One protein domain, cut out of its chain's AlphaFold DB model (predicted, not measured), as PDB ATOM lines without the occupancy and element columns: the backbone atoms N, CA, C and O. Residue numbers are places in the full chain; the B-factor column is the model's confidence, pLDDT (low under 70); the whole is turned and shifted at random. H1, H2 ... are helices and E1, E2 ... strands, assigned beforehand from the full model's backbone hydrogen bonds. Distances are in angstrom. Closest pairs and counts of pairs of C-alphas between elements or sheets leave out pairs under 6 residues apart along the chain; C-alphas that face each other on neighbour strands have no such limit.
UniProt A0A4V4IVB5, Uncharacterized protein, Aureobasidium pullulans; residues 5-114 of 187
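Overview. This is residues 5 to 114 of the 187 residues of an uncharacterized protein of Aureobasidium pullulans (UniProt A0A4V4IVB5). A hairpin of two strands, E1 and E2, packs on the first part of a long helix, H3, and on the shorter H1, which runs side by side with that helix. H4 crosses H3 loosely on the far side of H1 from the hairpin, and the small H2 sits by the last residues of H1. The printed part has 110 residues, with four named helices and two named strands that follow along the chain as H1, H2, E1, E2, H3, H4; the sheet E1 - E2 is antiparallel and the class is mostly helix. The whole is compact, with a radius of gyration of the C-alphas of 15.0 A and spans of 48 by 35 by 22 A.

Arrangement. Start at the hairpin of E1, residues 30 to 36, and E2, residues 39 to 45, where N 32 and O 43 are within hydrogen-bond range at 3.0 A. Residues 43 to 44 of E2 also pair, antiparallel, with residues 54 to 55. From E2 go to H3, residues 63 to 87: the closest C-alphas, Ala 42 and Ala 66, are 5.3 A apart. H1, residues 5 to 17, touches H3 at Ile 11 and Leu 71, closest C-alphas 5.2 A, the same way at a shallow tilt of 26 degrees. H2, residues 23 to 27, touches H1 at Ala 26 and Lys 16, closest C-alphas 6.0 A. H4, residues 99 to 114, is close to H3 but not clearly touching, closest C-alphas Arg 105 and Asp 82 at 7.4 A, only just about perpendicular at 72 degrees. O i to N i+4 pairs are within range throughout H2, H3 and H4, and 8 of 9 in H1.

Along the chain. Find C-alpha 30 at (-20.610, 76.721, 5.003); E1 runs 18.9 A from there, and E2 is 18.9 A long. H3 runs 36.5 A from C-alpha 63 at (-21.966, 61.894, 3.563). H1 is 18.8 A, H2 6.2 A, and H4 22.8 A, ending at C-alpha 114 (-15.871, 63.511, 29.807).

Size, cuts and confidence. The C-alphas farthest apart, Gly 37 and Ala 90, are 47.9 A apart. The printed part has no cut; the links E2 to H3 and H3 to H4 are long. Residues 85 to 91, of which 85 to 87 belong to H3, stand free. The model's pLDDT is under 70 at residues 91 to 99 and 113 to 114.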
ATOM      1  N   GLN A   5     -27.170  67.618  10.094       95.06
ATOM      2  CA  GLN A   5     -27.154  69.039  10.441       95.06
ATOM      3  C   GLN A   5     -26.359  69.280  11.721       95.06
ATOM      4  O   GLN A   5     -25.486  70.143  11.720       95.06
ATOM      5  N   GLY A   6     -26.542  68.452  12.756       95.38
ATOM      6  CA  GLY A   6     -25.738  68.532  13.975       95.38
ATOM      7  C   GLY A   6     -24.234  68.434  13.707       95.38
ATOM      8  O   GLY A   6     -23.457  69.201  14.271       95.38
ATOM      9  N   LEU A   7     -23.811  67.557  12.786       96.06
ATOM     10  CA  LEU A   7     -22.407  67.485  12.366       96.06
ATOM     11  C   LEU A   7     -21.935  68.784  11.700       96.06
ATOM     12  O   LEU A   7     -20.867  69.275  12.047       96.06
ATOM     13  N   ARG A   8     -22.705  69.356  10.765       96.56
ATOM     14  CA  ARG A   8     -22.335  70.614  10.088       96.56
ATOM     15  C   ARG A   8     -22.222  71.778  11.065       96.56
ATOM     16  O   ARG A   8     -21.226  72.494  11.022       96.56
ATOM     17  N   THR A   9     -23.191  71.917  11.967       95.06
ATOM     18  CA  THR A   9     -23.188  72.959  12.997       95.06
ATOM     19  C   THR A   9     -21.956  72.848  13.887       95.06
ATOM     20  O   THR A   9     -21.266  73.842  14.090       95.06
ATOM     21  N   GLN A  10     -21.626  71.642  14.363       93.94
ATOM     22  CA  GLN A  10     -20.445  71.448  15.206       93.94
ATOM     23  C   GLN A  10     -19.141  71.737  14.452       93.94
ATOM     24  O   GLN A  10     -18.235  72.354  15.002       93.94
ATOM     25  N   ILE A  11     -19.044  71.327  13.185       95.25
ATOM     26  CA  ILE A  11     -17.883  71.613  12.331       95.25
ATOM     27  C   ILE A  11     -17.686  73.125  12.160       95.25
ATOM     28  O   ILE A  11     -16.561  73.598  12.287       95.25
ATOM     29  N   LEU A  12     -18.753  73.882  11.877       94.19
ATOM     30  CA  LEU A  12     -18.676  75.340  11.721       94.19
ATOM     31  C   LEU A  12     -18.330  76.036  13.036       94.19
ATOM     32  O   LEU A  12     -17.480  76.924  13.044       94.19
ATOM     33  N   ALA A  13     -18.930  75.598  14.147       91.75
ATOM     34  CA  ALA A  13     -18.596  76.103  15.473       91.75
ATOM     35  C   ALA A  13     -17.106  75.897  15.770       91.75
ATOM     36  O   ALA A  13     -16.406  76.844  16.113       91.75
ATOM     37  N   ASN A  14     -16.595  74.685  15.540       92.88
ATOM     38  CA  ASN A  14     -15.178  74.385  15.686       92.88
ATOM     39  C   ASN A  14     -14.312  75.274  14.776       92.88
ATOM     40  O   ASN A  14     -13.320  75.854  15.210       92.88
ATOM     41  N   PHE A  15     -14.689  75.403  13.508       91.88
ATOM     42  CA  PHE A  15     -13.944  76.191  12.533       91.88
ATOM     43  C   PHE A  15     -13.824  77.673  12.926       91.88
ATOM     44  O   PHE A  15     -12.737  78.237  12.803       91.88
ATOM     45  N   LYS A  16     -14.885  78.281  13.478       89.62
ATOM     46  CA  LYS A  16     -14.862  79.662  13.994       89.62
ATOM     47  C   LYS A  16     -13.753  79.866  15.036       89.62
ATOM     48  O   LYS A  16     -13.032  80.860  14.994       89.62
ATOM     49  N   PHE A  17     -13.559  78.900  15.932       86.94
ATOM     50  CA  PHE A  17     -12.555  78.990  16.999       86.94
ATOM     51  C   PHE A  17     -11.118  78.723  16.542       86.94
ATOM     52  O   PHE A  17     -10.185  78.975  17.298       86.94
ATOM     53  N   MET A  18     -10.901  78.274  15.303       87.94
ATOM     54  CA  MET A  18      -9.545  78.125  14.769       87.94
ATOM     55  C   MET A  18      -8.883  79.447  14.392       87.94
ATOM     56  O   MET A  18      -7.672  79.464  14.176       87.94
ATOM     57  N   LYS A  19      -9.670  80.523  14.242       84.25
ATOM     58  CA  LYS A  19      -9.193  81.865  13.867       84.25
ATOM     59  C   LYS A  19      -8.325  81.882  12.594       84.25
ATOM     60  O   LYS A  19      -7.414  82.689  12.448       84.25
ATOM     61  N   TRP A  20      -8.609  80.989  11.638       84.81
ATOM     62  CA  TRP A  20      -7.957  80.992  10.313       84.81
ATOM     63  C   TRP A  20      -8.465  82.101   9.393       84.81
ATOM     64  O   TRP A  20      -7.812  82.425   8.399       84.81
ATOM     65  N   LEU A  21      -9.652  82.618   9.695       84.81
ATOM     66  CA  LEU A  21     -10.326  83.702   8.999       84.81
ATOM     67  C   LEU A  21     -10.708  84.778  10.015       84.81
ATOM     68  O   LEU A  21     -10.780  84.500  11.215       84.81
ATOM     69  N   THR A  22     -10.987  85.979   9.517       84.56
ATOM     70  CA  THR A  22     -11.659  87.016  10.312       84.56
ATOM     71  C   THR A  22     -13.063  86.553  10.717       84.56
ATOM     72  O   THR A  22     -13.647  85.701  10.044       84.56
ATOM     73  N   ASP A  23     -13.618  87.095  11.805       82.38
ATOM     74  CA  ASP A  23     -14.954  86.689  12.272       82.38
ATOM     75  C   ASP A  23     -16.044  86.984  11.220       82.38
ATOM     76  O   ASP A  23     -16.963  86.183  11.053       82.38
ATOM     77  N   GLU A  24     -15.883  88.058  10.439       84.50
ATOM     78  CA  GLU A  24     -16.750  88.399   9.303       84.50
ATOM     79  C   GLU A  24     -16.697  87.330   8.197       84.50
ATOM     80  O   GLU A  24     -17.727  86.803   7.785       84.50
ATOM     81  N   GLU A  25     -15.497  86.942   7.746       86.00
ATOM     82  CA  GLU A  25     -15.335  85.885   6.736       86.00
ATOM     83  C   GLU A  25     -15.812  84.512   7.246       86.00
ATOM     84  O   GLU A  25     -16.320  83.695   6.473       86.00
ATOM     85  N   ALA A  26     -15.611  84.225   8.536       85.00
ATOM     86  CA  ALA A  26     -16.004  82.964   9.153       85.00
ATOM     87  C   ALA A  26     -17.528  82.813   9.248       85.00
ATOM     88  O   ALA A  26     -18.030  81.693   9.141       85.00
ATOM     89  N   GLN A  27     -18.263  83.916   9.418       85.94
ATOM     90  CA  GLN A  27     -19.723  83.915   9.519       85.94
ATOM     91  C   GLN A  27     -20.407  83.459   8.224       85.94
ATOM     92  O   GLN A  27     -21.437  82.788   8.277       85.94
ATOM     93  N   ASP A  28     -19.802  83.757   7.075       90.00
ATOM     94  CA  ASP A  28     -20.319  83.370   5.760       90.00
ATOM     95  C   ASP A  28     -19.895  81.954   5.332       90.00
ATOM     96  O   ASP A  28     -20.228  81.501   4.233       90.00
ATOM     97  N   CYS A  29     -19.125  81.239   6.159       93.69
ATOM     98  CA  CYS A  29     -18.637  79.912   5.808       93.69
ATOM     99  C   CYS A  29     -19.722  78.834   5.926       93.69
ATOM    100  O   CYS A  29     -20.519  78.820   6.860       93.69
ATOM    101  N   ASP A  30     -19.688  77.862   5.012       95.56
ATOM    102  CA  ASP A  30     -20.610  76.721   5.003       95.56
ATOM    103  C   ASP A  30     -19.869  75.387   4.822       95.56
ATOM    104  O   ASP A  30     -18.758  75.317   4.279       95.56
ATOM    105  N   VAL A  31     -20.502  74.302   5.273       96.75
ATOM    106  CA  VAL A  31     -20.028  72.925   5.130       96.75
ATOM    107  C   VAL A  31     -20.817  72.227   4.034       96.75
ATOM    108  O   VAL A  31     -21.927  71.723   4.233       96.75
ATOM    109  N   ILE A  32     -20.186  72.097   2.872       95.69
ATOM    110  CA  ILE A  32     -20.778  71.415   1.724       95.69
ATOM    111  C   ILE A  32     -20.227  69.999   1.573       95.69
ATOM    112  O   ILE A  32     -19.086  69.691   1.921       95.69
ATOM    113  N   THR A  33     -21.041  69.125   0.988       96.19
ATOM    114  CA  THR A  33     -20.651  67.755   0.642       96.19
ATOM    115  C   THR A  33     -20.858  67.513  -0.839       96.19
ATOM    116  O   THR A  33     -21.976  67.624  -1.335       96.19
ATOM    117  N   ILE A  34     -19.786  67.150  -1.537       95.25
ATOM    118  CA  ILE A  34     -19.785  66.920  -2.981       95.25
ATOM    119  C   ILE A  34     -19.656  65.423  -3.250       95.25
ATOM    120  O   ILE A  34     -18.743  64.768  -2.737       95.25
ATOM    121  N   LYS A  35     -20.536  64.886  -4.097       95.88
ATOM    122  CA  LYS A  35     -20.425  63.520  -4.613       95.88
ATOM    123  C   LYS A  35     -19.499  63.495  -5.835       95.88
ATOM    124  O   LYS A  35     -19.714  64.233  -6.793       95.88
ATOM    125  N   LYS A  36     -18.476  62.640  -5.811       92.56
ATOM    126  CA  LYS A  36     -17.553  62.372  -6.923       92.56
ATOM    127  C   LYS A  36     -17.545  60.873  -7.210       92.56
ATOM    128  O   LYS A  36     -16.996  60.088  -6.433       92.56
ATOM    129  N   GLY A  37     -18.187  60.472  -8.307       92.25
ATOM    130  CA  GLY A  37     -18.430  59.060  -8.608       92.25
ATOM    131  C   GLY A  37     -19.280  58.406  -7.516       92.25
ATOM    132  O   GLY A  37     -20.386  58.863  -7.222       92.25
ATOM    133  N   THR A  38     -18.746  57.362  -6.885       92.06
ATOM    134  CA  THR A  38     -19.378  56.642  -5.765       92.06
ATOM    135  C   THR A  38     -18.990  57.184  -4.387       92.06
ATOM    136  O   THR A  38     -19.459  56.667  -3.377       92.06
ATOM    137  N   SER A  39     -18.161  58.229  -4.328       95.44
ATOM    138  CA  SER A  39     -17.609  58.766  -3.081       95.44
ATOM    139  C   SER A  39     -18.111  60.170  -2.749       95.44
ATOM    140  O   SER A  39     -18.540  60.919  -3.628       95.44
ATOM    141  N   TYR A  40     -18.011  60.551  -1.480       96.50
ATOM    142  CA  TYR A  40     -18.375  61.858  -0.944       96.50
ATOM    143  C   TYR A  40     -17.151  62.566  -0.366       96.50
ATOM    144  O   TYR A  40     -16.289  61.937   0.246       96.50
ATOM    145  N   HIS A  41     -17.094  63.883  -0.547       95.38
ATOM    146  CA  HIS A  41     -16.077  64.758   0.030       95.38
ATOM    147  C   HIS A  41     -16.763  65.901   0.770       95.38
ATOM    148  O   HIS A  41     -17.586  66.594   0.173       95.38
ATOM    149  N   ALA A  42     -16.414  66.108   2.036       96.19
ATOM    150  CA  ALA A  42     -16.825  67.277   2.803       96.19
ATOM    151  C   ALA A  42     -15.788  68.401   2.666       96.19
ATOM    152  O   ALA A  42     -14.581  68.145   2.573       96.19
ATOM    153  N   LEU A  43     -16.267  69.641   2.625       95.94
ATOM    154  CA  LEU A  43     -15.466  70.850   2.453       95.94
ATOM    155  C   LEU A  43     -16.045  71.968   3.324       95.94
ATOM    156  O   LEU A  43     -17.265  72.082   3.412       95.94
ATOM    157  N   ILE A  44     -15.179  72.818   3.874       96.31
ATOM    158  CA  ILE A  44     -15.554  74.139   4.392       96.31
ATOM    159  C   ILE A  44     -15.252  75.158   3.299       96.31
ATOM    160  O   ILE A  44     -14.127  75.213   2.790       96.31
ATOM    161  N   VAL A  45     -16.247  75.949   2.918       95.44
ATOM    162  CA  VAL A  45     -16.136  76.958   1.860       95.44
ATOM    163  C   VAL A  45     -16.442  78.344   2.418       95.44
ATOM    164  O   VAL A  45     -17.381  78.481   3.189       95.44
ATOM    165  N   CYS A  46     -15.670  79.356   2.005       92.94
ATOM    166  CA  CYS A  46     -16.046  80.766   2.162       92.94
ATOM    167  C   CYS A  46     -16.499  81.288   0.796       92.94
ATOM    168  O   CYS A  46     -15.725  81.143  -0.158       92.94
ATOM    169  N   PRO A  47     -17.665  81.943   0.676       88.44
ATOM    170  CA  PRO A  47     -18.104  82.603  -0.557       88.44
ATOM    171  C   PRO A  47     -17.068  83.595  -1.101       88.44
ATOM    172  O   PRO A  47     -16.875  83.718  -2.308       88.44
ATOM    173  N   CYS A  48     -16.335  84.237  -0.190       86.31
ATOM    174  CA  CYS A  48     -15.255  85.170  -0.470       86.31
ATOM    175  C   CYS A  48     -14.022  84.539  -1.156       86.31
ATOM    176  O   CYS A  48     -13.151  85.250  -1.661       86.31
ATOM    177  N   ARG A  49     -13.909  83.199  -1.188       86.62
ATOM    178  CA  ARG A  49     -12.714  82.473  -1.646       86.62
ATOM    179  C   ARG A  49     -13.031  81.494  -2.771       86.62
ATOM    180  O   ARG A  49     -13.974  80.719  -2.732       86.62
ATOM    181  N   ARG A  50     -12.138  81.447  -3.766       86.81
ATOM    182  CA  ARG A  50     -12.229  80.484  -4.884       86.81
ATOM    183  C   ARG A  50     -11.903  79.043  -4.487       86.81
ATOM    184  O   ARG A  50     -12.279  78.114  -5.196       86.81
ATOM    185  N   LYS A  51     -11.127  78.850  -3.419       91.19
ATOM    186  CA  LYS A  51     -10.698  77.533  -2.933       91.19
ATOM    187  C   LYS A  51     -11.375  77.242  -1.592       91.19
ATOM    188  O   LYS A  51     -11.549  78.178  -0.815       91.19
ATOM    189  N   PRO A  52     -11.710  75.969  -1.308       91.56
ATOM    190  CA  PRO A  52     -12.202  75.589   0.009       91.56
ATOM    191  C   PRO A  52     -11.139  75.896   1.063       91.56
ATOM    192  O   PRO A  52      -9.945  75.717   0.809       91.56
ATOM    193  N   VAL A  53     -11.588  76.345   2.230       92.12
ATOM    194  CA  VAL A  53     -10.715  76.698   3.352       92.12
ATOM    195  C   VAL A  53     -10.166  75.436   4.003       92.12
ATOM    196  O   VAL A  53      -8.973  75.330   4.262       92.12
ATOM    197  N   LEU A  54     -11.031  74.434   4.162       92.06
ATOM    198  CA  LEU A  54     -10.655  73.100   4.601       92.06
ATOM    199  C   LEU A  54     -11.295  72.065   3.684       92.06
ATOM    200  O   LEU A  54     -12.459  72.184   3.297       92.06
ATOM    201  N   ARG A  55     -10.534  71.032   3.322       92.69
ATOM    202  CA  ARG A  55     -11.020  69.937   2.481       92.69
ATOM    203  C   ARG A  55     -10.596  68.586   3.021       92.69
ATOM    204  O   ARG A  55      -9.467  68.434   3.485       92.69
ATOM    205  N   MET A  56     -11.460  67.591   2.854       92.12
ATOM    206  CA  MET A  56     -11.053  66.198   3.005       92.12
ATOM    207  C   MET A  56      -9.920  65.838   2.044       92.12
ATOM    208  O   MET A  56      -9.959  66.195   0.864       92.12
ATOM    209  N   GLN A  57      -8.938  65.092   2.549       87.31
ATOM    210  CA  GLN A  57      -7.874  64.524   1.718       87.31
ATOM    211  C   GLN A  57      -8.299  63.206   1.069       87.31
ATOM    212  O   GLN A  57      -7.933  62.943  -0.074       87.31
ATOM    213  N   GLN A  58      -9.080  62.394   1.784       87.12
ATOM    214  CA  GLN A  58      -9.523  61.085   1.319       87.12
ATOM    215  C   GLN A  58     -11.031  61.075   1.031       87.12
ATOM    216  O   GLN A  58     -11.797  61.672   1.789       87.12
ATOM    217  N   PRO A  59     -11.478  60.403  -0.043       89.38
ATOM    218  CA  PRO A  59     -12.895  60.193  -0.317       89.38
ATOM    219  C   PRO A  59     -13.556  59.321   0.757       89.38
ATOM    220  O   PRO A  59     -12.941  58.399   1.285       89.38
ATOM    221  N   SER A  60     -14.836  59.566   1.039       94.69
ATOM    222  CA  SER A  60     -15.632  58.770   1.983       94.69
ATOM    223  C   SER A  60     -16.803  58.046   1.310       94.69
ATOM    224  O   SER A  60     -17.382  58.572   0.359       94.69
ATOM    225  N   PRO A  61     -17.214  56.865   1.810       94.00
ATOM    226  CA  PRO A  61     -18.313  56.091   1.226       94.00
ATOM    227  C   PRO A  61     -19.697  56.693   1.512       94.00
ATOM    228  O   PRO A  61     -20.664  56.384   0.823       94.00
ATOM    229  N   SER A  62     -19.815  57.566   2.517       95.56
ATOM    230  CA  SER A  62     -21.072  58.222   2.879       95.56
ATOM    231  C   SER A  62     -20.860  59.688   3.248       95.56
ATOM    232  O   SER A  62     -19.783  60.075   3.707       95.56
ATOM    233  N   VAL A  63     -21.918  60.493   3.104       95.81
ATOM    234  CA  VAL A  63     -21.966  61.894   3.563       95.81
ATOM    235  C   VAL A  63     -21.629  61.986   5.051       95.81
ATOM    236  O   VAL A  63     -20.847  62.836   5.464       95.81
ATOM    237  N   ARG A  64     -22.176  61.075   5.860       95.62
ATOM    238  CA  ARG A  64     -21.957  61.067   7.307       95.62
ATOM    239  C   ARG A  64     -20.490  60.838   7.660       95.62
ATOM    240  O   ARG A  64     -19.956  61.550   8.498       95.62
ATOM    241  N   THR A  65     -19.846  59.855   7.031       95.19
ATOM    242  CA  THR A  65     -18.419  59.570   7.252       95.19
ATOM    243  C   THR A  65     -17.551  60.741   6.792       95.19
ATOM    244  O   THR A  65     -16.610  61.104   7.488       95.19
ATOM    245  N   ALA A  66     -17.918  61.383   5.678       95.75
ATOM    246  CA  ALA A  66     -17.222  62.564   5.181       95.75
ATOM    247  C   ALA A  66     -17.265  63.728   6.188       95.75
ATOM    248  O   ALA A  66     -16.248  64.354   6.478       95.75
ATOM    249  N   LEU A  67     -18.442  63.999   6.757       96.19
ATOM    250  CA  LEU A  67     -18.607  65.044   7.767       96.19
ATOM    251  C   LEU A  67     -17.889  64.701   9.072       96.19
ATOM    252  O   LEU A  67     -17.243  65.573   9.638       96.19
ATOM    253  N   LYS A  68     -17.934  63.441   9.523       95.06
ATOM    254  CA  LYS A  68     -17.167  63.001  10.699       95.06
ATOM    255  C   LYS A  68     -15.670  63.242  10.531       95.06
ATOM    256  O   LYS A  68     -15.067  63.812  11.421       95.06
ATOM    257  N   TYR A  69     -15.103  62.913   9.370       94.06
ATOM    258  CA  TYR A  69     -13.698  63.219   9.096       94.06
ATOM    259  C   TYR A  69     -13.402  64.716   9.241       94.06
ATOM    260  O   TYR A  69     -12.376  65.096   9.798       94.06
ATOM    261  N   LEU A  70     -14.278  65.574   8.703       94.56
ATOM    262  CA  LEU A  70     -14.087  67.018   8.809       94.56
ATOM    263  C   LEU A  70     -14.170  67.462  10.272       94.56
ATOM    264  O   LEU A  70     -13.324  68.235  10.702       94.56
ATOM    265  N   LEU A  71     -15.130  66.929  11.034       95.12
ATOM    266  CA  LEU A  71     -15.260  67.179  12.467       95.12
ATOM    267  C   LEU A  71     -13.980  66.789  13.208       95.12
ATOM    268  O   LEU A  71     -13.410  67.641  13.879       95.12
ATOM    269  N   ASP A  72     -13.482  65.570  13.010       93.94
ATOM    270  CA  ASP A  72     -12.250  65.080  13.635       93.94
ATOM    271  C   ASP A  72     -11.066  65.994  13.301       93.94
ATOM    272  O   ASP A  72     -10.329  66.416  14.190       93.94
ATOM    273  N   LYS A  73     -10.933  66.390  12.028       93.31
ATOM    274  CA  LYS A  73      -9.896  67.336  11.602       93.31
ATOM    275  C   LYS A  73     -10.044  68.689  12.267       93.31
ATOM    276  O   LYS A  73      -9.033  69.289  12.628       93.31
ATOM    277  N   THR A  74     -11.270  69.185  12.415       93.44
ATOM    278  CA  THR A  74     -11.477  70.460  13.089       93.44
ATOM    279  C   THR A  74     -11.161  70.387  14.581       93.44
ATOM    280  O   THR A  74     -10.486  71.266  15.108       93.44
ATOM    281  N   SER A  75     -11.543  69.302  15.248       92.50
ATOM    282  CA  SER A  75     -11.226  69.070  16.656       92.50
ATOM    283  C   SER A  75      -9.721  68.913  16.891       92.50
ATOM    284  O   SER A  75      -9.201  69.460  17.855       92.50
ATOM    285  N   GLU A  76      -9.000  68.232  15.996       92.06
ATOM    286  CA  GLU A  76      -7.540  68.059  16.069       92.06
ATOM    287  C   GLU A  76      -6.796  69.406  16.028       92.06
ATOM    288  O   GLU A  76      -5.891  69.655  16.828       92.06
ATOM    289  N   HIS A  77      -7.199  70.309  15.127       90.69
ATOM    290  CA  HIS A  77      -6.579  71.634  15.043       90.69
ATOM    291  C   HIS A  77      -6.886  72.480  16.277       90.69
ATOM    292  O   HIS A  77      -6.007  73.180  16.769       90.69
ATOM    293  N   LEU A  78      -8.102  72.386  16.808       89.50
ATOM    294  CA  LEU A  78      -8.483  73.083  18.032       89.50
ATOM    295  C   LEU A  78      -7.742  72.567  19.263       89.50
ATOM    296  O   LEU A  78      -7.269  73.375  20.054       89.50
ATOM    297  N   ALA A  79      -7.570  71.250  19.386       88.75
ATOM    298  CA  ALA A  79      -6.737  70.663  20.429       88.75
ATOM    299  C   ALA A  79      -5.289  71.162  20.317       88.75
ATOM    300  O   ALA A  79      -4.687  71.537  21.316       88.75
ATOM    301  N   THR A  80      -4.759  71.262  19.093       87.50
ATOM    302  CA  THR A  80      -3.418  71.820  18.855       87.50
ATOM    303  C   THR A  80      -3.326  73.282  19.307       87.50
ATOM    304  O   THR A  80      -2.348  73.666  19.943       87.50
ATOM    305  N   ILE A  81      -4.342  74.098  19.012       85.06
ATOM    306  CA  ILE A  81      -4.401  75.503  19.443       85.06
ATOM    307  C   ILE A  81      -4.477  75.602  20.976       85.06
ATOM    308  O   ILE A  81      -3.731  76.386  21.566       85.06
ATOM    309  N   ASP A  82      -5.320  74.795  21.631       84.06
ATOM    310  CA  ASP A  82      -5.436  74.778  23.098       84.06
ATOM    311  C   ASP A  82      -4.130  74.335  23.780       84.06
ATOM    312  O   ASP A  82      -3.700  74.934  24.772       84.06
ATOM    313  N   ASP A  83      -3.449  73.338  23.212       85.69
ATOM    314  CA  ASP A  83      -2.142  72.867  23.670       85.69
ATOM    315  C   ASP A  83      -1.071  73.953  23.558       85.69
ATOM    316  O   ASP A  83      -0.267  74.139  24.477       85.69
ATOM    317  N   MET A  84      -1.028  74.667  22.429       82.25
ATOM    318  CA  MET A  84      -0.043  75.727  22.237       82.25
ATOM    319  C   MET A  84      -0.293  76.898  23.189       82.25
ATOM    320  O   MET A  84       0.667  77.408  23.766       82.25
ATOM    321  N   PHE A  85      -1.555  77.274  23.415       75.88
ATOM    322  CA  PHE A  85      -1.897  78.291  24.410       75.88
ATOM    323  C   PHE A  85      -1.491  77.855  25.819       75.88
ATOM    324  O   PHE A  85      -0.944  78.642  26.583       75.88
ATOM    325  N   SER A  86      -1.743  76.596  26.178       80.00
ATOM    326  CA  SER A  86      -1.406  76.078  27.509       80.00
ATOM    327  C   SER A  86       0.101  76.086  27.779       80.00
ATOM    328  O   SER A  86       0.513  76.221  28.930       80.00
ATOM    329  N   LYS A  87       0.926  75.949  26.733       82.75
ATOM    330  CA  LYS A  87       2.393  75.957  26.832       82.75
ATOM    331  C   LYS A  87       2.985  77.364  26.889       82.75
ATOM    332  O   LYS A  87       3.971  77.562  27.590       82.75
ATOM    333  N   ASP A  88       2.419  78.311  26.148       76.06
ATOM    334  CA  ASP A  88       2.906  79.692  26.104       76.06
ATOM    335  C   ASP A  88       1.743  80.670  25.858       76.06
ATOM    336  O   ASP A  88       1.461  81.032  24.709       76.06
ATOM    337  N   PRO A  89       1.053  81.100  26.931       70.50
ATOM    338  CA  PRO A  89      -0.094  82.000  26.821       70.50
ATOM    339  C   PRO A  89       0.272  83.369  26.230       70.50
ATOM    340  O   PRO A  89      -0.562  84.002  25.595       70.50
ATOM    341  N   ALA A  90       1.516  83.826  26.417       71.25
ATOM    342  CA  ALA A  90       1.972  85.147  25.981       71.25
ATOM    343  C   ALA A  90       2.285  85.209  24.475       71.25
ATOM    344  O   ALA A  90       2.278  86.284  23.877       71.25
ATOM    345  N   LYS A  91       2.553  84.059  23.847       66.00
ATOM    346  CA  LYS A  91       2.870  83.953  22.414       66.00
ATOM    347  C   LYS A  91       1.650  84.046  21.500       66.00
ATOM    348  O   LYS A  91       1.807  84.176  20.285       66.00
ATOM    349  N   TYR A  92       0.453  84.004  22.070       62.03
ATOM    350  CA  TYR A  92      -0.796  84.187  21.353       62.03
ATOM    351  C   TYR A  92      -1.464  85.490  21.795       62.03
ATOM    352  O   TYR A  92      -2.277  85.473  22.718       62.03
ATOM    353  N   PRO A  93      -1.125  86.624  21.149       53.34
ATOM    354  CA  PRO A  93      -1.740  87.910  21.421       53.34
ATOM    355  C   PRO A  93      -3.100  87.926  20.720       53.34
ATOM    356  O   PRO A  93      -3.252  88.501  19.647       53.34
ATOM    357  N   TRP A  94      -4.067  87.188  21.255       62.34
ATOM    358  CA  TRP A  94      -5.454  87.332  20.830       62.34
ATOM    359  C   TRP A  94      -6.115  88.390  21.702       62.34
ATOM    360  O   TRP A  94      -5.824  88.466  22.896       62.34
ATOM    361  N   ASP A  95      -6.965  89.207  21.082       56.72
ATOM    362  CA  ASP A  95      -7.627  90.347  21.708       56.72
ATOM    363  C   ASP A  95      -8.247  89.967  23.060       56.72
ATOM    364  O   ASP A  95      -8.977  88.976  23.165       56.72
ATOM    365  N   GLU A  96      -7.983  90.790  24.081       52.97
ATOM    366  CA  GLU A  96      -8.446  90.644  25.473       52.97
ATOM    367  C   GLU A  96      -9.985  90.531  25.608       52.97
ATOM    368  O   GLU A  96     -10.500  90.262  26.690       52.97
ATOM    369  N   GLU A  97     -10.736  90.695  24.514       50.91
ATOM    370  CA  GLU A  97     -12.200  90.704  24.465       50.91
ATOM    371  C   GLU A  97     -12.860  89.379  24.043       50.91
ATOM    372  O   GLU A  97     -14.087  89.265  24.119       50.91
ATOM    373  N   SER A  98     -12.117  88.344  23.627       62.97
ATOM    374  CA  SER A  98     -12.730  87.093  23.131       62.97
ATOM    375  C   SER A  98     -13.249  86.167  24.247       62.97
ATOM    376  O   SER A  98     -12.912  84.984  24.314       62.97
ATOM    377  N   THR A  99     -14.166  86.685  25.072       69.38
ATOM    378  CA  THR A  99     -14.932  85.954  26.101       69.38
ATOM    379  C   THR A  99     -15.539  84.663  25.535       69.38
ATOM    380  O   THR A  99     -15.612  83.641  26.214       69.38
ATOM    381  N   GLU A 100     -15.947  84.672  24.262       77.75
ATOM    382  CA  GLU A 100     -16.519  83.506  23.585       77.75
ATOM    383  C   GLU A 100     -15.513  82.354  23.418       77.75
ATOM    384  O   GLU A 100     -15.878  81.196  23.612       77.75
ATOM    385  N   PHE A 101     -14.248  82.652  23.097       76.12
ATOM    386  CA  PHE A 101     -13.214  81.628  22.937       76.12
ATOM    387  C   PHE A 101     -12.828  81.013  24.283       76.12
ATOM    388  O   PHE A 101     -12.685  79.798  24.378       76.12
ATOM    389  N   ASP A 102     -12.729  81.818  25.341       80.00
ATOM    390  CA  ASP A 102     -12.453  81.307  26.685       80.00
ATOM    391  C   ASP A 102     -13.594  80.436  27.216       80.00
ATOM    392  O   ASP A 102     -13.352  79.356  27.763       80.00
ATOM    393  N   LEU A 103     -14.844  80.844  26.981       83.44
ATOM    394  CA  LEU A 103     -16.015  80.020  27.282       83.44
ATOM    395  C   LEU A 103     -16.021  78.724  26.467       83.44
ATOM    396  O   LEU A 103     -16.337  77.662  27.012       83.44
ATOM    397  N   TRP A 104     -15.665  78.787  25.181       85.62
ATOM    398  CA  TRP A 104     -15.519  77.594  24.354       85.62
ATOM    399  C   TRP A 104     -14.418  76.681  24.892       85.62
ATOM    400  O   TRP A 104     -14.682  75.499  25.068       85.62
ATOM    401  N   ARG A 105     -13.238  77.197  25.249       83.00
ATOM    402  CA  ARG A 105     -12.143  76.397  25.821       83.00
ATOM    403  C   ARG A 105     -12.523  75.733  27.132       83.00
ATOM    404  O   ARG A 105     -12.231  74.555  27.326       83.00
ATOM    405  N   ALA A 106     -13.192  76.463  28.022       84.62
ATOM    406  CA  ALA A 106     -13.683  75.906  29.275       84.62
ATOM    407  C   ALA A 106     -14.627  74.722  29.012       84.62
ATOM    408  O   ALA A 106     -14.459  73.658  29.605       84.62
ATOM    409  N   ARG A 107     -15.567  74.869  28.068       83.94
ATOM    410  CA  ARG A 107     -16.467  73.781  27.650       83.94
ATOM    411  C   ARG A 107     -15.721  72.644  26.959       83.94
ATOM    412  O   ARG A 107     -15.949  71.492  27.301       83.94
ATOM    413  N   PHE A 108     -14.799  72.957  26.053       82.19
ATOM    414  CA  PHE A 108     -14.010  71.989  25.296       82.19
ATOM    415  C   PHE A 108     -13.185  71.097  26.223       82.19
ATOM    416  O   PHE A 108     -13.193  69.882  26.066       82.19
ATOM    417  N   ARG A 109     -12.540  71.669  27.245       81.56
ATOM    418  CA  ARG A 109     -11.799  70.897  28.254       81.56
ATOM    419  C   ARG A 109     -12.713  70.019  29.103       81.56
ATOM    420  O   ARG A 109     -12.347  68.888  29.404       81.56
ATOM    421  N   VAL A 110     -13.901  70.511  29.461       81.38
ATOM    422  CA  VAL A 110     -14.907  69.708  30.174       81.38
ATOM    423  C   VAL A 110     -15.387  68.542  29.302       81.38
ATOM    424  O   VAL A 110     -15.405  67.408  29.767       81.38
ATOM    425  N   GLU A 111     -15.711  68.775  28.031       78.44
ATOM    426  CA  GLU A 111     -16.144  67.726  27.094       78.44
ATOM    427  C   GLU A 111     -15.032  66.711  26.787       78.44
ATOM    428  O   GLU A 111     -15.282  65.502  26.751       78.44
ATOM    429  N   ALA A 112     -13.793  67.181  26.623       70.50
ATOM    430  CA  ALA A 112     -12.626  66.330  26.426       70.50
ATOM    431  C   ALA A 112     -12.358  65.444  27.652       70.50
ATOM    432  O   ALA A 112     -12.066  64.264  27.491       70.50
ATOM    433  N   ALA A 113     -12.526  65.970  28.869       67.94
ATOM    434  CA  ALA A 113     -12.388  65.194  30.103       67.94
ATOM    435  C   ALA A 113     -13.519  64.166  30.307       67.94
ATOM    436  O   ALA A 113     -13.319  63.153  30.974       67.94
ATOM    437  N   VAL A 114     -14.703  64.411  29.736       65.00
ATOM    438  CA  VAL A 114     -15.871  63.511  29.807       65.00
ATOM    439  C   VAL A 114     -15.824  62.416  28.734       65.00
ATOM    440  O   VAL A 114     -16.497  61.394  28.866       65.00
TER     441      VAL A 114